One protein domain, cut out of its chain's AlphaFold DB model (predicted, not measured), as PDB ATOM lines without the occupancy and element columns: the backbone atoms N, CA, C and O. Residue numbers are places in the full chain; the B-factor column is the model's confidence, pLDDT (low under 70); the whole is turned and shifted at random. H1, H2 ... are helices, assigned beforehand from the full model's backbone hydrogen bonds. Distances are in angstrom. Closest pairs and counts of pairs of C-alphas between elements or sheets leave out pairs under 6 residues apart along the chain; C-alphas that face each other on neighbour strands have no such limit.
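Overview. This is residues 39 to 208 of the 213 residues of an uncharacterized protein of Acinetobacter sp. CIP 64.2 (UniProt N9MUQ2). The long helix H2 is the spine of an elongated body: H3 and H4 pack on its later part, H6 packs on both of these, and H8 packs on H2's earlier part. H1 stands crosswise at one end of the length, held by few contacts, H7 is loosely placed between H1 and the body, and at the other end the last part of H4 reaches out with the short H5 near it. The printed part has 170 residues with eight named helices, H1 to H8 in chain order, and no named strand; its class is all helix. It is only just compact, close to loose, with a radius of gyration of the C-alphas of 18.6 A, and spans 62 by 33 by 31 A.

Along the chain. Find C-alpha 56 at (198.880, 130.004, 150.170); from there H2, residues 56 to 82, runs 38.8 A to C-alpha 82 at (172.377, 116.151, 174.880). After it come H3, residues 93 to 105, 18.6 A long, H4, residues 108 to 129, 31.3 A, H5, residues 134 to 140, and H6, residues 143 to 157, 21.1 A. H7 is residues 176 to 184, and H8, residues 197 to 206, ends at C-alpha 206 at (195.729, 140.324, 159.087). Before H2 look for H1, residues 39 to 51, 18.5 A long.

Arrangement. Start at the hubs H2 and H3, each touching three helices. They touch about perpendicular at 75 degrees, closest at the C-alphas of Leu 71 and Phe 100, 6.5 A. With residues 74 to 82 alone H2 touches H4, at a steep tilt of 42 degrees, the same way; C-alphas Ile 81 and Phe 116 are closest, 6.1 A. With residues 59 to 70 alone it touches H8, at a shallow tilt of 31 degrees, opposite ways; C-alphas Glu 63 and Ile 201 are closest, 6.2 A. H3 and H8 touch only at their ends, where C-alphas Glu 104 and Thr 197 are closest, 4.8 A. H6 touches H3 at a shallow tilt of 29 degrees, closest at C-alphas Leu 95 and Ser 145, 5.2 A, and H4 at a steep tilt of 48 degrees, closest at C-alphas Gln 118 and Lys 147, 6.4 A. H4 and H5 are near each other. H7 is close but not clearly touching to H1, C-alphas Lys 42 and Ser 184 being closest at 6.9 A, and to H8. Every O i to N i+4 pair is within hydrogen-bond range in H1, H2, H3, H4, H6, H7 and H8; in H5 it is 2 of 3.

Size, cuts and confidence. Look for the two farthest C-alphas at Thr 51 and Lys 130, 62.3 A apart. The printed part has no cut. The links H6 to H7, 18 residues, and H7 to H8, 12 residues, are long. Mean pLDDT of the printed part is 86.4; residues 39 to 54 and 187 to 190 are under 70.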
ATOM      1  N   TYR A  39     208.246 135.686 178.218       56.84
ATOM      2  CA  TYR A  39     208.347 136.966 177.522       56.84
ATOM      3  C   TYR A  39     209.331 136.897 176.346       56.84
ATOM      4  O   TYR A  39     208.990 137.307 175.237       56.84
ATOM      5  N   GLU A  40     210.510 136.310 176.554       56.78
ATOM      6  CA  GLU A  40     211.512 136.107 175.501       56.78
ATOM      7  C   GLU A  40     211.006 135.153 174.419       56.78
ATOM      8  O   GLU A  40     211.186 135.418 173.231       56.78
ATOM      9  N   LEU A  41     210.273 134.109 174.813       58.94
ATOM     10  CA  LEU A  41     209.574 133.221 173.884       58.94
ATOM     11  C   LEU A  41     208.570 133.956 173.002       58.94
ATOM     12  O   LEU A  41     208.518 133.712 171.799       58.94
ATOM     13  N   LYS A  42     207.779 134.867 173.579       56.91
ATOM     14  CA  LYS A  42     206.829 135.680 172.808       56.91
ATOM     15  C   LYS A  42     207.538 136.558 171.785       56.91
ATOM     16  O   LYS A  42     207.100 136.600 170.639       56.91
ATOM     17  N   ILE A  43     208.626 137.224 172.176       61.69
ATOM     18  CA  ILE A  43     209.416 138.061 171.262       61.69
ATOM     19  C   ILE A  43     210.028 137.205 170.152       61.69
ATOM     20  O   ILE A  43     209.929 137.563 168.981       61.69
ATOM     21  N   PHE A  44     210.627 136.068 170.506       62.56
ATOM     22  CA  PHE A  44     211.267 135.172 169.551       62.56
ATOM     23  C   PHE A  44     210.262 134.593 168.553       62.56
ATOM     24  O   PHE A  44     210.486 134.676 167.349       62.56
ATOM     25  N   ILE A  45     209.135 134.051 169.029       61.91
ATOM     26  CA  ILE A  45     208.100 133.499 168.147       61.91
ATOM     27  C   ILE A  45     207.474 134.611 167.298       61.91
ATOM     28  O   ILE A  45     207.260 134.393 166.111       61.91
ATOM     29  N   GLY A  46     207.248 135.804 167.861       59.81
ATOM     30  CA  GLY A  46     206.787 136.974 167.109       59.81
ATOM     31  C   GLY A  46     207.736 137.336 165.963       59.81
ATOM     32  O   GLY A  46     207.323 137.356 164.808       59.81
ATOM     33  N   GLY A  47     209.031 137.493 166.253       60.72
ATOM     34  CA  GLY A  47     210.039 137.788 165.229       60.72
ATOM     35  C   GLY A  47     210.232 136.657 164.212       60.72
ATOM     36  O   GLY A  47     210.488 136.906 163.033       60.72
ATOM     37  N   PHE A  48     210.069 135.401 164.634       61.91
ATOM     38  CA  PHE A  48     210.108 134.248 163.738       61.91
ATOM     39  C   PHE A  48     208.909 134.263 162.780       61.91
ATOM     40  O   PHE A  48     209.097 134.114 161.576       61.91
ATOM     41  N   ILE A  49     207.699 134.528 163.281       59.38
ATOM     42  CA  ILE A  49     206.486 134.697 162.466       59.38
ATOM     43  C   ILE A  49     206.662 135.836 161.451       59.38
ATOM     44  O   ILE A  49     206.354 135.643 160.277       59.38
ATOM     45  N   ASP A  50     207.230 136.971 161.864       59.75
ATOM     46  CA  ASP A  50     207.486 138.115 160.975       59.75
ATOM     47  C   ASP A  50     208.491 137.788 159.857       59.75
ATOM     48  O   ASP A  50     208.439 138.353 158.761       59.75
ATOM     49  N   THR A  51     209.404 136.846 160.112       58.09
ATOM     50  CA  THR A  51     210.423 136.414 159.147       58.09
ATOM     51  C   THR A  51     209.852 135.445 158.102       58.09
ATOM     52  O   THR A  51     210.309 135.416 156.953       58.09
ATOM     53  N   PHE A  52     208.828 134.662 158.458       58.12
ATOM     54  CA  PHE A  52     208.174 133.741 157.534       58.12
ATOM     55  C   PHE A  52     207.105 134.466 156.722       58.12
ATOM     56  O   PHE A  52     205.951 134.581 157.122       58.12
ATOM     57  N   LYS A  53     207.467 134.885 155.505       62.34
ATOM     58  CA  LYS A  53     206.445 135.230 154.515       62.34
ATOM     59  C   LYS A  53     205.649 133.972 154.164       62.34
ATOM     60  O   LYS A  53     206.199 133.075 153.515       62.34
ATOM     61  N   LEU A  54     204.393 133.932 154.597       67.94
ATOM     62  CA  LEU A  54     203.497 132.791 154.420       67.94
ATOM     63  C   LEU A  54     203.101 132.626 152.954       67.94
ATOM     64  O   LEU A  54     202.854 133.619 152.260       67.94
ATOM     65  N   ASP A  55     203.033 131.376 152.504       74.31
ATOM     66  CA  ASP A  55     202.448 131.011 151.217       74.31
ATOM     67  C   ASP A  55     200.961 130.623 151.357       74.31
ATOM     68  O   ASP A  55     200.399 130.546 152.453       74.31
ATOM     69  N   ILE A  56     200.303 130.374 150.221       76.69
ATOM     70  CA  ILE A  56     198.880 130.004 150.170       76.69
ATOM     71  C   ILE A  56     198.610 128.673 150.894       76.69
ATOM     72  O   ILE A  56     197.540 128.493 151.482       76.69
ATOM     73  N   ALA A  57     199.565 127.738 150.892       80.00
ATOM     74  CA  ALA A  57     199.405 126.470 151.595       80.00
ATOM     75  C   ALA A  57     199.393 126.683 153.116       80.00
ATOM     76  O   ALA A  57     198.585 126.062 153.809       80.00
ATOM     77  N   ASN A  58     200.215 127.604 153.630       78.62
ATOM     78  CA  ASN A  58     200.191 127.990 155.039       78.62
ATOM     79  C   ASN A  58     198.871 128.664 155.426       78.62
ATOM     80  O   ASN A  58     198.317 128.345 156.476       78.62
ATOM     81  N   VAL A  59     198.332 129.544 154.572       82.88
ATOM     82  CA  VAL A  59     197.018 130.172 154.807       82.88
ATOM     83  C   VAL A  59     195.939 129.102 154.954       82.88
ATOM     84  O   VAL A  59     195.217 129.086 155.948       82.88
ATOM     85  N   LYS A  60     195.889 128.143 154.023       84.00
ATOM     86  CA  LYS A  60     194.914 127.050 154.073       84.00
ATOM     87  C   LYS A  60     195.060 126.184 155.327       84.00
ATOM     88  O   LYS A  60     194.060 125.798 155.922       84.00
ATOM     89  N   GLN A  61     196.291 125.921 155.767       85.56
ATOM     90  CA  GLN A  61     196.539 125.194 157.016       85.56
ATOM     91  C   GLN A  61     196.004 125.941 158.241       85.56
ATOM     92  O   GLN A  61     195.429 125.301 159.120       85.56
ATOM     93  N   ILE A  62     196.154 127.270 158.302       86.94
ATOM     94  CA  ILE A  62     195.578 128.090 159.381       86.94
ATOM     95  C   ILE A  62     194.049 128.009 159.343       86.94
ATOM     96  O   ILE A  62     193.427 127.784 160.380       86.94
ATOM     97  N   GLU A  63     193.441 128.143 158.163       90.00
ATOM     98  CA  GLU A  63     191.988 128.031 158.024       90.00
ATOM     99  C   GLU A  63     191.464 126.678 158.511       90.00
ATOM    100  O   GLU A  63     190.559 126.629 159.346       90.00
ATOM    101  N   ASP A  64     192.045 125.583 158.015       87.75
ATOM    102  CA  ASP A  64     191.647 124.223 158.379       87.75
ATOM    103  C   ASP A  64     191.865 123.979 159.877       87.75
ATOM    104  O   ASP A  64     191.044 123.346 160.543       87.75
ATOM    105  N   PHE A  65     192.946 124.514 160.442       88.94
ATOM    106  CA  PHE A  65     193.232 124.425 161.868       88.94
ATOM    107  C   PHE A  65     192.156 125.106 162.723       88.94
ATOM    108  O   PHE A  65     191.605 124.470 163.629       88.94
ATOM    109  N   VAL A  66     191.812 126.363 162.422       91.88
ATOM    110  CA  VAL A  66     190.783 127.108 163.167       91.88
ATOM    111  C   VAL A  66     189.419 126.431 163.017       91.88
ATOM    112  O   VAL A  66     188.738 126.205 164.019       91.88
ATOM    113  N   LYS A  67     189.046 126.032 161.792       92.31
ATOM    114  CA  LYS A  67     187.800 125.301 161.509       92.31
ATOM    115  C   LYS A  67     187.697 124.024 162.347       92.31
ATOM    116  O   LYS A  67     186.663 123.778 162.965       92.31
ATOM    117  N   ASN A  68     188.770 123.239 162.428       89.81
ATOM    118  CA  ASN A  68     188.793 121.990 163.193       89.81
ATOM    119  C   ASN A  68     188.690 122.201 164.710       89.81
ATOM    120  O   ASN A  68     187.996 121.434 165.383       89.81
ATOM    121  N   ILE A  69     189.357 123.227 165.258       90.62
ATOM    122  CA  ILE A  69     189.186 123.598 166.673       90.62
ATOM    123  C   ILE A  69     187.725 123.953 166.923       90.62
ATOM    124  O   ILE A  69     187.092 123.363 167.799       90.62
ATOM    125  N   ARG A  70     187.166 124.842 166.102       94.00
ATOM    126  CA  ARG A  70     185.808 125.336 166.303       94.00
ATOM    127  C   ARG A  70     184.755 124.240 166.178       94.00
ATOM    128  O   ARG A  70     183.833 124.184 166.989       94.00
ATOM    129  N   LEU A  71     184.913 123.324 165.224       93.94
ATOM    130  CA  LEU A  71     184.041 122.157 165.106       93.94
ATOM    131  C   LEU A  71     184.077 121.301 166.383       93.94
ATOM    132  O   LEU A  71     183.029 120.907 166.893       93.94
ATOM    133  N   ARG A  72     185.270 121.053 166.941       92.38
ATOM    134  CA  ARG A  72     185.429 120.286 168.186       92.38
ATOM    135  C   ARG A  72     184.768 120.977 169.379       92.38
ATOM    136  O   ARG A  72     184.102 120.314 170.171       92.38
ATOM    137  N   GLU A  73     184.940 122.289 169.503       94.44
ATOM    138  CA  GLU A  73     184.292 123.096 170.542       94.44
ATOM    139  C   GLU A  73     182.763 123.007 170.443       94.44
ATOM    140  O   GLU A  73     182.075 122.781 171.441       94.44
ATOM    141  N   ILE A  74     182.222 123.115 169.229       95.88
ATOM    142  CA  ILE A  74     180.785 123.000 168.977       95.88
ATOM    143  C   ILE A  74     180.267 121.596 169.317       95.88
ATOM    144  O   ILE A  74     179.226 121.472 169.965       95.88
ATOM    145  N   TYR A  75     180.995 120.535 168.962       94.88
ATOM    146  CA  TYR A  75     180.633 119.175 169.371       94.88
ATOM    147  C   TYR A  75     180.622 119.007 170.892       94.88
ATOM    148  O   TYR A  75     179.691 118.414 171.438       94.88
ATOM    149  N   TYR A  76     181.596 119.585 171.600       93.31
ATOM    150  CA  TYR A  76     181.598 119.575 173.063       93.31
ATOM    151  C   TYR A  76     180.346 120.256 173.645       93.31
ATOM    152  O   TYR A  76     179.733 119.745 174.587       93.31
ATOM    153  N   LEU A  77     179.899 121.367 173.047       94.88
ATOM    154  CA  LEU A  77     178.639 122.011 173.423       94.88
ATOM    155  C   LEU A  77     177.427 121.104 173.165       94.88
ATOM    156  O   LEU A  77     176.544 121.028 174.022       94.88
ATOM    157  N   ILE A  78     177.387 120.393 172.032       94.81
ATOM    158  CA  ILE A  78     176.319 119.432 171.709       94.81
ATOM    159  C   ILE A  78     176.239 118.324 172.761       94.81
ATOM    160  O   ILE A  78     175.140 118.036 173.232       94.81
ATOM    161  N   LEU A  79     177.369 117.763 173.205       92.44
ATOM    162  CA  LEU A  79     177.387 116.760 174.280       92.44
ATOM    163  C   LEU A  79     176.746 117.302 175.569       92.44
ATOM    164  O   LEU A  79     175.911 116.642 176.195       92.44
ATOM    165  N   GLY A  80     177.072 118.545 175.932       92.38
ATOM    166  CA  GLY A  80     176.455 119.230 177.068       92.38
ATOM    167  C   GLY A  80     174.948 119.459 176.892       92.38
ATOM    168  O   GLY A  80     174.187 119.332 177.852       92.38
ATOM    169  N   ILE A  81     174.489 119.760 175.676       94.75
ATOM    170  CA  ILE A  81     173.059 119.902 175.350       94.75
ATOM    171  C   ILE A  81     172.351 118.552 175.445       94.75
ATOM    172  O   ILE A  81     171.286 118.476 176.055       94.75
ATOM    173  N   TYR A  82     172.953 117.493 174.907       92.00
ATOM    174  CA  TYR A  82     172.377 116.151 174.880       92.00
ATOM    175  C   TYR A  82     172.141 115.591 176.288       92.00
ATOM    176  O   TYR A  82     171.133 114.933 176.536       92.00
ATOM    177  N   SER A  83     173.005 115.944 177.249       91.12
ATOM    178  CA  SER A  83     172.791 115.610 178.666       91.12
ATOM    179  C   SER A  83     171.485 116.180 179.248       91.12
ATOM    180  O   SER A  83     170.934 115.621 180.193       91.12
ATOM    181  N   LYS A  84     170.972 117.282 178.679       92.50
ATOM    182  CA  LYS A  84     169.726 117.951 179.092       92.50
ATOM    183  C   LYS A  84     168.541 117.565 178.212       92.50
ATOM    184  O   LYS A  84     167.425 117.435 178.707       92.50
ATOM    185  N   PHE A  85     168.785 117.395 176.917       92.94
ATOM    186  CA  PHE A  85     167.792 117.039 175.913       92.94
ATOM    187  C   PHE A  85     168.298 115.818 175.135       92.94
ATOM    188  O   PHE A  85     169.038 115.993 174.168       92.94
ATOM    189  N   PRO A  86     167.919 114.586 175.519       89.50
ATOM    190  CA  PRO A  86     168.431 113.358 174.907       89.50
ATOM    191  C   PRO A  86     167.773 113.069 173.540       89.50
ATOM    192  O   PRO A  86     167.146 112.023 173.336       89.50
ATOM    193  N   ILE A  87     167.889 114.027 172.615       91.06
ATOM    194  CA  ILE A  87     167.330 114.012 171.260       91.06
ATOM    195  C   ILE A  87     168.193 113.173 170.303       91.06
ATOM    196  O   ILE A  87     169.404 113.367 170.263       91.06
ATOM    197  N   PRO A  88     167.615 112.274 169.490       90.12
ATOM    198  CA  PRO A  88     168.381 111.523 168.500       90.12
ATOM    199  C   PRO A  88     169.113 112.458 167.532       90.12
ATOM    200  O   PRO A  88     168.496 113.346 166.939       90.12
ATOM    201  N   TYR A  89     170.412 112.234 167.354       91.94
ATOM    202  CA  TYR A  89     171.209 112.869 166.314       91.94
ATOM    203  C   TYR A  89     172.251 111.885 165.774       91.94
ATOM    204  O   TYR A  89     172.626 110.938 166.465       91.94
ATOM    205  N   GLU A  90     172.698 112.098 164.539       91.62
ATOM    206  CA  GLU A  90     173.762 111.318 163.908       91.62
ATOM    207  C   GLU A  90     174.951 112.222 163.582       91.62
ATOM    208  O   GLU A  90     174.790 113.283 162.976       91.62
ATOM    209  N   GLU A  91     176.145 111.785 163.976       91.44
ATOM    210  CA  GLU A  91     177.407 112.409 163.579       91.44
ATOM    211  C   GLU A  91     177.730 111.971 162.150       91.44
ATOM    212  O   GLU A  91     178.259 110.889 161.900       91.44
ATOM    213  N   ASN A  92     177.320 112.797 161.191       91.06
ATOM    214  CA  ASN A  92     177.539 112.583 159.770       91.06
ATOM    215  C   ASN A  92     178.004 113.880 159.091       91.06
ATOM    216  O   ASN A  92     177.919 114.971 159.658       91.06
ATOM    217  N   LEU A  93     178.453 113.764 157.839       91.88
ATOM    218  CA  LEU A  93     178.954 114.898 157.052       91.88
ATOM    219  C   LEU A  93     177.929 116.040 156.925       91.88
ATOM    220  O   LEU A  93     178.310 117.206 156.836       91.88
ATOM    221  N   ASN A  94     176.630 115.725 156.924       93.25
ATOM    222  CA  ASN A  94     175.575 116.736 156.882       93.25
ATOM    223  C   ASN A  94     175.569 117.575 158.167       93.25
ATOM    224  O   ASN A  94     175.582 118.801 158.092       93.25
ATOM    225  N   LEU A  95     175.598 116.934 159.342       94.94
ATOM    226  CA  LEU A  95     175.731 117.656 160.606       94.94
ATOM    227  C   LEU A  95     177.012 118.491 160.627       94.94
ATOM    228  O   LEU A  95     176.921 119.690 160.858       94.94
ATOM    229  N   GLU A  96     178.170 117.909 160.304       95.56
ATOM    230  CA  GLU A  96     179.444 118.645 160.280       95.56
ATOM    231  C   GLU A  96     179.399 119.882 159.382       95.56
ATOM    232  O   GLU A  96     179.808 120.960 159.806       95.56
ATOM    233  N   THR A  97     178.843 119.752 158.175       95.81
ATOM    234  CA  THR A  97     178.687 120.876 157.239       95.81
ATOM    235  C   THR A  97     177.854 121.998 157.860       95.81
ATOM    236  O   THR A  97     178.254 123.161 157.814       95.81
ATOM    237  N   ASN A  98     176.742 121.652 158.512       97.00
ATOM    238  CA  ASN A  98     175.876 122.626 159.175       97.00
ATOM    239  C   ASN A  98     176.556 123.272 160.396       97.00
ATOM    240  O   ASN A  98     176.324 124.447 160.676       97.00
ATOM    241  N   LEU A  99     177.405 122.538 161.123       97.56
ATOM    242  CA  LEU A  99     178.180 123.077 162.247       97.56
ATOM    243  C   LEU A  99     179.326 123.986 161.777       97.56
ATOM    244  O   LEU A  99     179.600 124.999 162.422       97.56
ATOM    245  N   PHE A 100     179.957 123.680 160.641       95.81
ATOM    246  CA  PHE A 100     180.897 124.601 160.007       95.81
ATOM    247  C   PHE A 100     180.193 125.891 159.598       95.81
ATOM    248  O   PHE A 100     180.640 126.965 159.997       95.81
ATOM    249  N   GLU A 101     179.065 125.800 158.888       96.44
ATOM    250  CA  GLU A 101     178.287 126.975 158.482       96.44
ATOM    251  C   GLU A 101     177.859 127.817 159.694       96.44
ATOM    252  O   GLU A 101     178.040 129.034 159.698       96.44
ATOM    253  N   LEU A 102     177.384 127.174 160.768       97.50
ATOM    254  CA  LEU A 102     177.080 127.830 162.043       97.50
ATOM    255  C   LEU A 102     178.270 128.659 162.542       97.50
ATOM    256  O   LEU A 102     178.129 129.843 162.847       97.50
ATOM    257  N   SER A 103     179.447 128.035 162.586       96.88
ATOM    258  CA  SER A 103     180.662 128.645 163.118       96.88
ATOM    259  C   SER A 103     181.209 129.793 162.271       96.88
ATOM    260  O   SER A 103     181.814 130.725 162.794       96.88
ATOM    261  N   GLU A 104     180.987 129.746 160.959       96.44
ATOM    262  CA  GLU A 104     181.422 130.775 160.015       96.44
ATOM    263  C   GLU A 104     180.631 132.078 160.182       96.44
ATOM    264  O   GLU A 104     181.134 133.150 159.844       96.44
ATOM    265  N   HIS A 105     179.405 131.990 160.699       96.19
ATOM    266  CA  HIS A 105     178.482 133.118 160.816       96.19
ATOM    267  C   HIS A 105     178.309 133.643 162.241       96.19
ATOM    268  O   HIS A 105     177.930 134.803 162.418       96.19
ATOM    269  N   PHE A 106     178.558 132.813 163.253       96.06
ATOM    270  CA  PHE A 106     178.260 133.149 164.639       96.06
ATOM    271  C   PHE A 106     179.412 132.764 165.567       96.06
ATOM    272  O   PHE A 106     180.104 131.769 165.363       96.06
ATOM    273  N   ASP A 107     179.597 133.559 166.619       94.75
ATOM    274  CA  ASP A 107     180.524 133.241 167.701       94.75
ATOM    275  C   ASP A 107     180.041 132.036 168.537       94.75
ATOM    276  O   ASP A 107     178.955 131.484 168.307       94.75
ATOM    277  N   LEU A 108     180.854 131.585 169.497       94.06
ATOM    278  CA  LEU A 108     180.566 130.365 170.258       94.06
ATOM    279  C   LEU A 108     179.322 130.484 171.146       94.06
ATOM    280  O   LEU A 108     178.576 129.514 171.268       94.06
ATOM    281  N   GLU A 109     179.060 131.647 171.745       94.12
ATOM    282  CA  GLU A 109     177.904 131.835 172.633       94.12
ATOM    283  C   GLU A 109     176.583 131.889 171.856       94.12
ATOM    284  O   GLU A 109     175.562 131.332 172.284       94.12
ATOM    285  N   HIS A 110     176.597 132.525 170.685       96.19
ATOM    286  CA  HIS A 110     175.457 132.530 169.773       96.19
ATOM    287  C   HIS A 110     175.233 131.146 169.160       96.19
ATOM    288  O   HIS A 110     174.093 130.676 169.111       96.19
ATOM    289  N   SER A 111     176.309 130.459 168.768       97.00
ATOM    290  CA  SER A 111     176.249 129.067 168.312       97.00
ATOM    291  C   SER A 111     175.647 128.167 169.390       97.00
ATOM    292  O   SER A 111     174.728 127.393 169.115       97.00
ATOM    293  N   TYR A 112     176.091 128.320 170.641       96.44
ATOM    294  CA  TYR A 112     175.569 127.552 171.765       96.44
ATOM    295  C   TYR A 112     174.078 127.812 172.000       96.44
ATOM    296  O   TYR A 112     173.310 126.870 172.201       96.44
ATOM    297  N   SER A 113     173.658 129.079 171.939       95.62
ATOM    298  CA  SER A 113     172.248 129.460 172.064       95.62
ATOM    299  C   SER A 113     171.381 128.806 170.987       95.62
ATOM    300  O   SER A 113     170.365 128.181 171.304       95.62
ATOM    301  N   LEU A 114     171.818 128.870 169.725       97.12
ATOM    302  CA  LEU A 114     171.110 128.267 168.599       97.12
ATOM    303  C   LEU A 114     170.938 126.759 168.788       97.12
ATOM    304  O   LEU A 114     169.818 126.255 168.700       97.12
ATOM    305  N   LEU A 115     172.032 126.051 169.072       97.12
ATOM    306  CA  LEU A 115     172.025 124.600 169.267       97.12
ATOM    307  C   LEU A 115     171.096 124.209 170.419       97.12
ATOM    308  O   LEU A 115     170.237 123.339 170.273       97.12
ATOM    309  N   PHE A 116     171.206 124.909 171.550       96.62
ATOM    310  CA  PHE A 116     170.373 124.659 172.722       96.62
ATOM    311  C   PHE A 116     168.886 124.850 172.410       96.62
ATOM    312  O   PHE A 116     168.070 123.992 172.749       96.62
ATOM    313  N   TYR A 117     168.532 125.950 171.741       95.94
ATOM    314  CA  TYR A 117     167.152 126.247 171.366       95.94
ATOM    315  C   TYR A 117     166.582 125.191 170.414       95.94
ATOM    316  O   TYR A 117     165.493 124.671 170.655       95.94
ATOM    317  N   GLN A 118     167.327 124.816 169.367       96.12
ATOM    318  CA  GLN A 118     166.865 123.794 168.422       96.12
ATOM    319  C   GLN A 118     166.697 122.427 169.090       96.12
ATOM    320  O   GLN A 118     165.734 121.717 168.793       96.12
ATOM    321  N   ALA A 119     167.577 122.077 170.032       96.19
ATOM    322  CA  ALA A 119     167.463 120.833 170.781       96.19
ATOM    323  C   ALA A 119     166.246 120.833 171.712       96.19
ATOM    324  O   ALA A 119     165.514 119.848 171.765       96.19
ATOM    325  N   GLN A 120     165.990 121.951 172.397       95.50
ATOM    326  CA  GLN A 120     164.821 122.115 173.257       95.50
ATOM    327  C   GLN A 120     163.511 122.002 172.465       95.50
ATOM    328  O   GLN A 120     162.592 121.301 172.889       95.50
ATOM    329  N   MET A 121     163.426 122.669 171.309       94.56
ATOM    330  CA  MET A 121     162.246 122.603 170.441       94.56
ATOM    331  C   MET A 121     162.021 121.185 169.918       94.56
ATOM    332  O   MET A 121     160.906 120.670 170.002       94.56
ATOM    333  N   LEU A 122     163.083 120.524 169.447       94.69
ATOM    334  CA  LEU A 122     162.992 119.143 168.988       94.69
ATOM    335  C   LEU A 122     162.562 118.207 170.122       94.69
ATOM    336  O   LEU A 122     161.666 117.399 169.922       94.69
ATOM    337  N   ALA A 123     163.125 118.339 171.323       93.31
ATOM    338  CA  ALA A 123     162.720 117.526 172.469       93.31
ATOM    339  C   ALA A 123     161.215 117.656 172.769       93.31
ATOM    340  O   ALA A 123     160.560 116.651 173.048       93.31
ATOM    341  N   GLY A 124     160.658 118.867 172.657       92.00
ATOM    342  CA  GLY A 124     159.219 119.105 172.788       92.00
ATOM    343  C   GLY A 124     158.386 118.414 171.702       92.00
ATOM    344  O   GLY A 124     157.380 117.779 172.015       92.00
ATOM    345  N   GLU A 125     158.823 118.481 170.442       91.44
ATOM    346  CA  GLU A 125     158.170 117.788 169.319       91.44
ATOM    347  C   GLU A 125     158.175 116.264 169.520       91.44
ATOM    348  O   GLU A 125     157.126 115.620 169.464       91.44
ATOM    349  N   LEU A 126     159.341 115.697 169.840       90.38
ATOM    350  CA  LEU A 126     159.518 114.256 170.039       90.38
ATOM    351  C   LEU A 126     158.739 113.728 171.255       90.38
ATOM    352  O   LEU A 126     158.265 112.590 171.241       90.38
ATOM    353  N   PHE A 127     158.570 114.550 172.297       86.88
ATOM    354  CA  PHE A 127     157.717 114.214 173.437       86.88
ATOM    355  C   PHE A 127     156.250 114.044 173.012       86.88
ATOM    356  O   PHE A 127     155.595 113.084 173.423       86.88
ATOM    357  N   GLY A 128     155.747 114.932 172.146       84.88
ATOM    358  CA  GLY A 128     154.399 114.831 171.581       84.88
ATOM    359  C   GLY A 128     154.206 113.598 170.691       84.88
ATOM    360  O   GLY A 128     153.149 112.966 170.733       84.88
ATOM    361  N   GLU A 129     155.243 113.215 169.944       85.12
ATOM    362  CA  GLU A 129     155.252 112.040 169.058       85.12
ATOM    363  C   GLU A 129     155.331 110.697 169.818       85.12
ATOM    364  O   GLU A 129     155.091 109.645 169.228       85.12
ATOM    365  N   LYS A 130     155.589 110.715 171.137       81.19
ATOM    366  CA  LYS A 130     155.671 109.527 172.013       81.19
ATOM    367  C   LYS A 130     156.634 108.452 171.492       81.19
ATOM    368  O   LYS A 130     156.253 107.287 171.426       81.19
ATOM    369  N   ILE A 131     157.866 108.827 171.157       78.06
ATOM    370  CA  ILE A 131     158.918 107.893 170.710       78.06
ATOM    371  C   ILE A 131     159.131 106.785 171.747       78.06
ATOM    372  O   ILE A 131     159.410 107.081 172.911       78.06
ATOM    373  N   LYS A 132     158.994 105.517 171.333       72.12
ATOM    374  CA  LYS A 132     159.036 104.360 172.252       72.12
ATOM    375  C   LYS A 132     160.232 103.444 172.055       72.12
ATOM    376  O   LYS A 132     160.613 102.770 173.007       72.12
ATOM    377  N   ASP A 133     160.800 103.403 170.854       80.56
ATOM    378  CA  ASP A 133     161.824 102.429 170.492       80.56
ATOM    379  C   ASP A 133     162.961 103.023 169.644       80.56
ATOM    380  O   ASP A 133     162.993 104.209 169.301       80.56
ATOM    381  N   GLU A 134     163.952 102.180 169.369       80.88
ATOM    382  CA  GLU A 134     165.156 102.527 168.618       80.88
ATOM    383  C   GLU A 134     164.867 102.810 167.136       80.88
ATOM    384  O   GLU A 134     165.472 103.709 166.555       80.88
ATOM    385  N   ILE A 135     163.884 102.124 166.545       85.00
ATOM    386  CA  ILE A 135     163.459 102.342 165.155       85.00
ATOM    387  C   ILE A 135     162.890 103.753 165.002       85.00
ATOM    388  O   ILE A 135     163.181 104.453 164.029       85.00
ATOM    389  N   ASP A 136     162.090 104.195 165.970       82.88
ATOM    390  CA  ASP A 136     161.590 105.556 165.996       82.88
ATOM    391  C   ASP A 136     162.729 106.552 166.205       82.88
ATOM    392  O   ASP A 136     162.777 107.542 165.483       82.88
ATOM    393  N   ARG A 137     163.704 106.298 167.086       84.81
ATOM    394  CA  ARG A 137     164.878 107.187 167.216       84.81
ATOM    395  C   ARG A 137     165.652 107.338 165.902       84.81
ATOM    396  O   ARG A 137     166.002 108.460 165.534       84.81
ATOM    397  N   GLU A 138     165.844 106.246 165.172       87.50
ATOM    398  CA  GLU A 138     166.569 106.222 163.898       87.50
ATOM    399  C   GLU A 138     165.896 107.096 162.829       87.50
ATOM    400  O   GLU A 138     166.557 107.887 162.153       87.50
ATOM    401  N   LYS A 139     164.557 107.066 162.738       88.38
ATOM    402  CA  LYS A 139     163.788 107.949 161.833       88.38
ATOM    403  C   LYS A 139     164.019 109.440 162.111       88.38
ATOM    404  O   LYS A 139     163.790 110.274 161.236       88.38
ATOM    405  N   HIS A 140     164.449 109.783 163.325       90.44
ATOM    406  CA  HIS A 140     164.563 111.155 163.813       90.44
ATOM    407  C   HIS A 140     165.999 111.688 163.843       90.44
ATOM    408  O   HIS A 140     166.181 112.889 164.049       90.44
ATOM    409  N   LYS A 141     167.007 110.849 163.567       91.00
ATOM    410  CA  LYS A 141     168.434 111.186 163.722       91.00
ATOM    411  C   LYS A 141     168.907 112.406 162.923       91.00
ATOM    412  O   LYS A 141     169.824 113.107 163.330       91.00
ATOM    413  N   ASN A 142     168.247 112.717 161.807       93.75
ATOM    414  CA  ASN A 142     168.590 113.876 160.976       93.75
ATOM    415  C   ASN A 142     167.770 115.137 161.297       93.75
ATOM    416  O   ASN A 142     168.117 116.221 160.822       93.75
ATOM    417  N   LYS A 143     166.698 115.046 162.107       94.62
ATOM    418  CA  LYS A 143     165.821 116.201 162.388       94.62
ATOM    419  C   LYS A 143     166.589 117.343 163.059       94.62
ATOM    420  O   LYS A 143     166.354 118.499 162.716       94.62
ATOM    421  N   TYR A 144     167.514 117.036 163.971       95.62
ATOM    422  CA  TYR A 144     168.295 118.062 164.666       95.62
ATOM    423  C   TYR A 144     169.199 118.848 163.709       95.62
ATOM    424  O   TYR A 144     169.114 120.073 163.655       95.62
ATOM    425  N   SER A 145     169.973 118.142 162.879       96.38
ATOM    426  CA  SER A 145     170.821 118.744 161.842       96.38
ATOM    427  C   SER A 145     170.011 119.629 160.881       96.38
ATOM    428  O   SER A 145     170.346 120.790 160.657       96.38
ATOM    429  N   ASN A 146     168.862 119.137 160.404       96.19
ATOM    430  CA  ASN A 146     167.993 119.890 159.494       96.19
ATOM    431  C   ASN A 146     167.407 121.161 160.135       96.19
ATOM    432  O   ASN A 146     167.249 122.185 159.462       96.19
ATOM    433  N   LYS A 147     167.078 121.110 161.432       96.19
ATOM    434  CA  LYS A 147     166.611 122.276 162.194       96.19
ATOM    435  C   LYS A 147     167.708 123.324 162.358       96.19
ATOM    436  O   LYS A 147     167.429 124.507 162.164       96.19
ATOM    437  N   ILE A 148     168.938 122.896 162.652       97.12
ATOM    438  CA  ILE A 148     170.114 123.775 162.704       97.12
ATOM    439  C   ILE A 148     170.283 124.494 161.361       97.12
ATOM    440  O   ILE A 148     170.232 125.723 161.329       97.12
ATOM    441  N   ALA A 149     170.366 123.746 160.255       97.31
ATOM    442  CA  ALA A 149     170.532 124.301 158.908       97.31
ATOM    443  C   ALA A 149     169.434 125.318 158.551       97.31
ATOM    444  O   ALA A 149     169.703 126.437 158.109       97.31
ATOM    445  N   SER A 150     168.174 124.953 158.799       96.69
ATOM    446  CA  SER A 150     167.023 125.817 158.509       96.69
ATOM    447  C   SER A 150     167.075 127.126 159.296       96.69
ATOM    448  O   SER A 150     166.733 128.187 158.767       96.69
ATOM    449  N   TYR A 151     167.510 127.066 160.557       96.50
ATOM    450  CA  TYR A 151     167.566 128.240 161.417       96.50
ATOM    451  C   TYR A 151     168.775 129.134 161.124       96.50
ATOM    452  O   TYR A 151     168.620 130.354 161.126       96.50
ATOM    453  N   ILE A 152     169.934 128.558 160.782       97.00
ATOM    454  CA  ILE A 152     171.086 129.310 160.256       97.00
ATOM    455  C   ILE A 152     170.652 130.103 159.026       97.00
ATOM    456  O   ILE A 152     170.774 131.327 159.010       97.00
ATOM    457  N   LYS A 153     170.038 129.431 158.043       96.75
ATOM    458  CA  LYS A 153     169.542 130.072 156.820       96.75
ATOM    459  C   LYS A 153     168.572 131.214 157.118       96.75
ATOM    460  O   LYS A 153     168.676 132.280 156.517       96.75
ATOM    461  N   TYR A 154     167.633 131.012 158.045       96.62
ATOM    462  CA  TYR A 154     166.713 132.066 158.476       96.62
ATOM    463  C   TYR A 154     167.461 133.282 159.039       96.62
ATOM    464  O   TYR A 154     167.202 134.407 158.611       96.62
ATOM    465  N   LEU A 155     168.385 133.065 159.976       96.19
ATOM    466  CA  LEU A 155     169.127 134.133 160.645       96.19
ATOM    467  C   LEU A 155     170.036 134.898 159.684       96.19
ATOM    468  O   LEU A 155     170.004 136.126 159.673       96.19
ATOM    469  N   VAL A 156     170.770 134.188 158.825       95.06
ATOM    470  CA  VAL A 156     171.644 134.793 157.811       95.06
ATOM    471  C   VAL A 156     170.826 135.636 156.831       95.06
ATOM    472  O   VAL A 156     171.129 136.812 156.635       95.06
ATOM    473  N   ASN A 157     169.736 135.090 156.283       95.75
ATOM    474  CA  ASN A 157     168.884 135.815 155.333       95.75
ATOM    475  C   ASN A 157     168.204 137.038 155.954       95.75
ATOM    476  O   ASN A 157     167.941 138.019 155.262       95.75
ATOM    477  N   SER A 158     167.895 136.975 157.249       94.94
ATOM    478  CA  SER A 158     167.284 138.086 157.980       94.94
ATOM    479  C   SER A 158     168.300 139.010 158.656       94.94
ATOM    480  O   SER A 158     167.878 139.944 159.333       94.94
ATOM    481  N   GLN A 159     169.606 138.776 158.460       93.25
ATOM    482  CA  GLN A 159     170.709 139.527 159.075       93.25
ATOM    483  C   GLN A 159     170.584 139.637 160.605       93.25
ATOM    484  O   GLN A 159     170.856 140.677 161.206       93.25
ATOM    485  N   LYS A 160     170.145 138.553 161.249       92.56
ATOM    486  CA  LYS A 160     169.945 138.471 162.699       92.56
ATOM    487  C   LYS A 160     170.951 137.528 163.337       92.56
ATOM    488  O   LYS A 160     171.413 136.575 162.720       92.56
ATOM    489  N   LYS A 161     171.225 137.766 164.617       89.50
ATOM    490  CA  LYS A 161     171.911 136.809 165.489       89.50
ATOM    491  C   LYS A 161     170.886 135.979 166.274       89.50
ATOM    492  O   LYS A 161     169.754 136.438 166.453       89.50
ATOM    493  N   PRO A 162     171.254 134.774 166.747       88.38
ATOM    494  CA  PRO A 162     170.458 134.038 167.720       88.38
ATOM    495  C   PRO A 162     170.096 134.931 168.910       88.38
ATOM    496  O   PRO A 162     170.954 135.611 169.472       88.38
ATOM    497  N   ASN A 163     168.821 134.943 169.290       82.06
ATOM    498  CA  ASN A 163     168.387 135.682 170.470       82.06
ATOM    499  C   ASN A 163     168.923 135.007 171.737       82.06
ATOM    500  O   ASN A 163     168.994 133.781 171.797       82.06
ATOM    501  N   TYR A 164     169.216 135.804 172.766       84.00
ATOM    502  CA  TYR A 164     169.687 135.327 174.072       84.00
ATOM    503  C   TYR A 164     170.983 134.501 173.957       84.00
ATOM    504  O   TYR A 164     170.936 133.273 174.082       84.00
ATOM    505  N   PRO A 165     172.142 135.141 173.694       84.88
ATOM    506  CA  PRO A 165     173.423 134.442 173.668       84.88
ATOM    507  C   PRO A 165     173.621 133.676 174.972       84.88
ATOM    508  O   PRO A 165     173.311 134.162 176.067       84.88
ATOM    509  N   LYS A 166     174.076 132.433 174.841       89.06
ATOM    510  CA  LYS A 166     174.176 131.523 175.969       89.06
ATOM    511  C   LYS A 166     175.627 131.474 176.402       89.06
ATOM    512  O   LYS A 166     176.476 131.036 175.632       89.06
ATOM    513  N   LYS A 167     175.884 131.879 177.648       90.88
ATOM    514  CA  LYS A 167     177.215 131.762 178.249       90.88
ATOM    515  C   LYS A 167     177.730 130.336 178.115       90.88
ATOM    516  O   LYS A 167     176.965 129.378 178.302       90.88
ATOM    517  N   LEU A 168     179.018 130.222 177.818       91.62
ATOM    518  CA  LEU A 168     179.713 128.943 177.805       91.62
ATOM    519  C   LEU A 168     179.662 128.280 179.193       91.62
ATOM    520  O   LEU A 168     179.482 128.976 180.194       91.62
ATOM    521  N   PRO A 169     179.764 126.940 179.267       89.38
ATOM    522  CA  PRO A 169     179.865 126.219 180.535       89.38
ATOM    523  C   PRO A 169     180.925 126.811 181.477       89.38
ATOM    524  O   PRO A 169     181.986 127.226 181.023       89.38
ATOM    525  N   ASP A 170     180.679 126.795 182.789       84.62
ATOM    526  CA  ASP A 170     181.591 127.402 183.778       84.62
ATOM    527  C   ASP A 170     182.997 126.776 183.775       84.62
ATOM    528  O   ASP A 170     183.980 127.413 184.142       84.62
ATOM    529  N   ASN A 171     183.102 125.519 183.343       83.69
ATOM    530  CA  ASN A 171     184.354 124.786 183.192       83.69
ATOM    531  C   ASN A 171     184.990 124.943 181.798       83.69
ATOM    532  O   ASN A 171     185.881 124.162 181.459       83.69
ATOM    533  N   TRP A 172     184.527 125.891 180.975       88.88
ATOM    534  CA  TRP A 172     185.083 126.114 179.644       88.88
ATOM    535  C   TRP A 172     186.543 126.551 179.730       88.88
ATOM    536  O   TRP A 172     186.886 127.512 180.419       88.88
ATOM    537  N   GLN A 173     187.407 125.852 179.000       83.00
ATOM    538  CA  GLN A 173     188.826 126.167 178.914       83.00
ATOM    539  C   GLN A 173     189.248 126.179 177.452       83.00
ATOM    540  O   GLN A 173     189.134 125.170 176.761       83.00
ATOM    541  N   PHE A 174     189.778 127.316 177.008       83.38
ATOM    542  CA  PHE A 174     190.428 127.410 175.706       83.38
ATOM    543  C   PHE A 174     191.725 126.610 175.717       83.38
ATOM    544  O   PHE A 174     192.445 126.575 176.724       83.38
ATOM    545  N   SER A 175     192.054 126.000 174.587       79.62
ATOM    546  CA  SER A 175     193.320 125.300 174.419       79.62
ATOM    547  C   SER A 175     194.511 126.259 174.532       79.62
ATOM    548  O   SER A 175     194.408 127.472 174.333       79.62
ATOM    549  N   ARG A 176     195.694 125.711 174.834       76.75
ATOM    550  CA  ARG A 176     196.927 126.511 174.968       76.75
ATOM    551  C   ARG A 176     197.256 127.302 173.704       76.75
ATOM    552  O   ARG A 176     197.805 128.391 173.801       76.75
ATOM    553  N   ILE A 177     196.934 126.756 172.535       79.75
ATOM    554  CA  ILE A 177     197.203 127.416 171.259       79.75
ATOM    555  C   ILE A 177     196.238 128.570 170.993       79.75
ATOM    556  O   ILE A 177     196.685 129.624 170.561       79.75
ATOM    557  N   GLU A 178     194.960 128.435 171.346       83.44
ATOM    558  CA  GLU A 178     194.011 129.556 171.305       83.44
ATOM    559  C   GLU A 178     194.467 130.687 172.223       83.44
ATOM    560  O   GLU A 178     194.531 131.837 171.804       83.44
ATOM    561  N   GLN A 179     194.873 130.350 173.452       79.75
ATOM    562  CA  GLN A 179     195.425 131.323 174.394       79.75
ATOM    563  C   GLN A 179     196.689 131.984 173.839       79.75
ATOM    564  O   GLN A 179     196.827 133.201 173.912       79.75
ATOM    565  N   PHE A 180     197.603 131.203 173.258       77.94
ATOM    566  CA  PHE A 180     198.826 131.718 172.653       77.94
ATOM    567  C   PHE A 180     198.527 132.694 171.508       77.94
ATOM    568  O   PHE A 180     199.064 133.800 171.504       77.94
ATOM    569  N   VAL A 181     197.652 132.312 170.574       80.31
ATOM    570  CA  VAL A 181     197.255 133.150 169.433       80.31
ATOM    571  C   VAL A 181     196.560 134.415 169.921       80.31
ATOM    572  O   VAL A 181     196.948 135.513 169.528       80.31
ATOM    573  N   SER A 182     195.599 134.285 170.836       81.75
ATOM    574  CA  SER A 182     194.912 135.432 171.429       81.75
ATOM    575  C   SER A 182     195.862 136.379 172.157       81.75
ATOM    576  O   SER A 182     195.654 137.577 172.085       81.75
ATOM    577  N   LEU A 183     196.890 135.880 172.849       76.25
ATOM    578  CA  LEU A 183     197.845 136.719 173.584       76.25
ATOM    579  C   LEU A 183     198.934 137.341 172.705       76.25
ATOM    580  O   LEU A 183     199.564 138.312 173.124       76.25
ATOM    581  N   SER A 184     199.242 136.713 171.571       73.56
ATOM    582  CA  SER A 184     200.377 137.097 170.724       73.56
ATOM    583  C   SER A 184     199.944 137.923 169.520       73.56
ATOM    584  O   SER A 184     200.713 138.755 169.056       73.56
ATOM    585  N   LEU A 185     198.732 137.689 169.010       75.94
ATOM    586  CA  LEU A 185     198.260 138.270 167.752       75.94
ATOM    587  C   LEU A 185     196.995 139.108 167.919       75.94
ATOM    588  O   LEU A 185     196.775 140.039 167.145       75.94
ATOM    589  N   PHE A 186     196.138 138.784 168.888       77.62
ATOM    590  CA  PHE A 186     194.924 139.558 169.135       77.62
ATOM    591  C   PHE A 186     195.252 140.523 170.280       77.62
ATOM    592  O   PHE A 186     195.952 140.150 171.211       77.62
ATOM    593  N   ASP A 187     194.835 141.787 170.214       67.50
ATOM    594  CA  ASP A 187     195.324 142.845 171.119       67.50
ATOM    595  C   ASP A 187     194.756 142.734 172.564       67.50
ATOM    596  O   ASP A 187     194.224 143.696 173.112       67.50
ATOM    597  N   ASN A 188     194.796 141.541 173.181       57.41
ATOM    598  CA  ASN A 188     194.240 141.123 174.481       57.41
ATOM    599  C   ASN A 188     192.730 141.362 174.694       57.41
ATOM    600  O   ASN A 188     192.182 140.933 175.707       57.41
ATOM    601  N   GLN A 189     192.044 142.019 173.759       53.88
ATOM    602  CA  GLN A 189     190.619 142.351 173.860       53.88
ATOM    603  C   GLN A 189     189.688 141.266 173.300       53.88
ATOM    604  O   GLN A 189     188.485 141.319 173.538       53.88
ATOM    605  N   HIS A 190     190.226 140.275 172.584       58.38
ATOM    606  CA  HIS A 190     189.427 139.288 171.859       58.38
ATOM    607  C   HIS A 190     189.856 137.863 172.222       58.38
ATOM    608  O   HIS A 190     190.953 137.409 171.882       58.38
ATOM    609  N   ASN A 191     188.973 137.146 172.920       75.62
ATOM    610  CA  ASN A 191     189.049 135.694 173.016       75.62
ATOM    611  C   ASN A 191     188.297 135.074 171.829       75.62
ATOM    612  O   ASN A 191     187.393 135.685 171.257       75.62
ATOM    613  N   TRP A 192     188.662 133.851 171.455       87.31
ATOM    614  CA  TRP A 192     188.034 133.166 170.324       87.31
ATOM    615  C   TRP A 192     186.529 132.929 170.534       87.31
ATOM    616  O   TRP A 192     185.800 132.780 169.557       87.31
ATOM    617  N   ALA A 193     186.037 132.917 171.779       86.81
ATOM    618  CA  ALA A 193     184.617 132.717 172.064       86.81
ATOM    619  C   ALA A 193     183.711 133.843 171.577       86.81
ATOM    620  O   ALA A 193     182.571 133.557 171.219       86.81
ATOM    621  N   GLY A 194     184.206 135.082 171.539       88.69
ATOM    622  CA  GLY A 194     183.465 136.241 171.036       88.69
ATOM    623  C   GLY A 194     183.561 136.445 169.523       88.69
ATOM    624  O   GLY A 194     183.123 137.480 169.031       88.69
ATOM    625  N   MET A 195     184.161 135.501 168.793       92.31
ATOM    626  CA  MET A 195     184.428 135.618 167.360       92.31
ATOM    627  C   MET A 195     183.914 134.387 166.612       92.31
ATOM    628  O   MET A 195     184.037 133.253 167.085       92.31
ATOM    629  N   SER A 196     183.360 134.600 165.424       95.25
ATOM    630  CA  SER A 196     183.118 133.553 164.429       95.25
ATOM    631  C   SER A 196     184.435 132.996 163.875       95.25
ATOM    632  O   SER A 196     185.491 133.629 163.963       95.25
ATOM    633  N   THR A 197     184.378 131.821 163.249       96.06
ATOM    634  CA  THR A 197     185.523 131.194 162.566       96.06
ATOM    635  C   THR A 197     186.158 132.147 161.555       96.06
ATOM    636  O   THR A 197     187.380 132.297 161.533       96.06
ATOM    637  N   ARG A 198     185.335 132.859 160.773       95.00
ATOM    638  CA  ARG A 198     185.808 133.844 159.791       95.00
ATOM    639  C   ARG A 198     186.565 134.983 160.438       95.00
ATOM    640  O   ARG A 198     187.637 135.330 159.959       95.00
ATOM    641  N   GLU A 199     186.021 135.541 161.515       93.50
ATOM    642  CA  GLU A 199     186.652 136.649 162.230       93.50
ATOM    643  C   GLU A 199     187.988 136.222 162.846       93.50
ATOM    644  O   GLU A 199     188.951 136.988 162.797       93.50
ATOM    645  N   ILE A 200     188.083 135.003 163.392       92.69
ATOM    646  CA  ILE A 200     189.339 134.467 163.944       92.69
ATOM    647  C   ILE A 200     190.388 134.354 162.841       92.69
ATOM    648  O   ILE A 200     191.496 134.868 162.995       92.69
ATOM    649  N   ILE A 201     190.026 133.729 161.717       92.38
ATOM    650  CA  ILE A 201     190.915 133.558 160.566       92.38
ATOM    651  C   ILE A 201     191.351 134.921 160.027       92.38
ATOM    652  O   ILE A 201     192.546 135.167 159.894       92.38
ATOM    653  N   SER A 202     190.412 135.832 159.755       91.25
ATOM    654  CA  SER A 202     190.735 137.143 159.187       91.25
ATOM    655  C   SER A 202     191.615 137.963 160.123       91.25
ATOM    656  O   SER A 202     192.562 138.600 159.670       91.25
ATOM    657  N   THR A 203     191.338 137.924 161.430       88.62
ATOM    658  CA  THR A 203     192.133 138.646 162.430       88.62
ATOM    659  C   THR A 203     193.534 138.066 162.511       88.62
ATOM    660  O   THR A 203     194.501 138.821 162.454       88.62
ATOM    661  N   TRP A 204     193.661 136.738 162.564       87.31
ATOM    662  CA  TRP A 204     194.958 136.071 162.571       87.31
ATOM    663  C   TRP A 204     195.752 136.422 161.313       87.31
ATOM    664  O   TRP A 204     196.844 136.970 161.426       87.31
ATOM    665  N   LEU A 205     195.193 136.202 160.123       86.50
ATOM    666  CA  LEU A 205     195.887 136.463 158.861       86.50
ATOM    667  C   LEU A 205     196.249 137.943 158.674       86.50
ATOM    668  O   LEU A 205     197.310 138.232 158.130       86.50
ATOM    669  N   SER A 206     195.433 138.882 159.171       85.00
ATOM    670  CA  SER A 206     195.729 140.324 159.087       85.00
ATOM    671  C   SER A 206     196.980 140.753 159.862       85.00
ATOM    672  O   SER A 206     197.539 141.814 159.592       85.00
ATOM    673  N   LYS A 207     197.417 139.938 160.827       79.69
ATOM    674  CA  LYS A 207     198.602 140.183 161.654       79.69
ATOM    675  C   LYS A 207     199.857 139.512 161.085       79.69
ATOM    676  O   LYS A 207     200.919 139.631 161.680       79.69
ATOM    677  N   LEU A 208     199.742 138.803 159.958       76.81
ATOM    678  CA  LEU A 208     200.833 138.062 159.329       76.81
ATOM    679  C   LEU A 208     201.270 138.749 158.032       76.81
ATOM    680  O   LEU A 208     200.451 139.239 157.256       76.81
TER     681      LEU A 208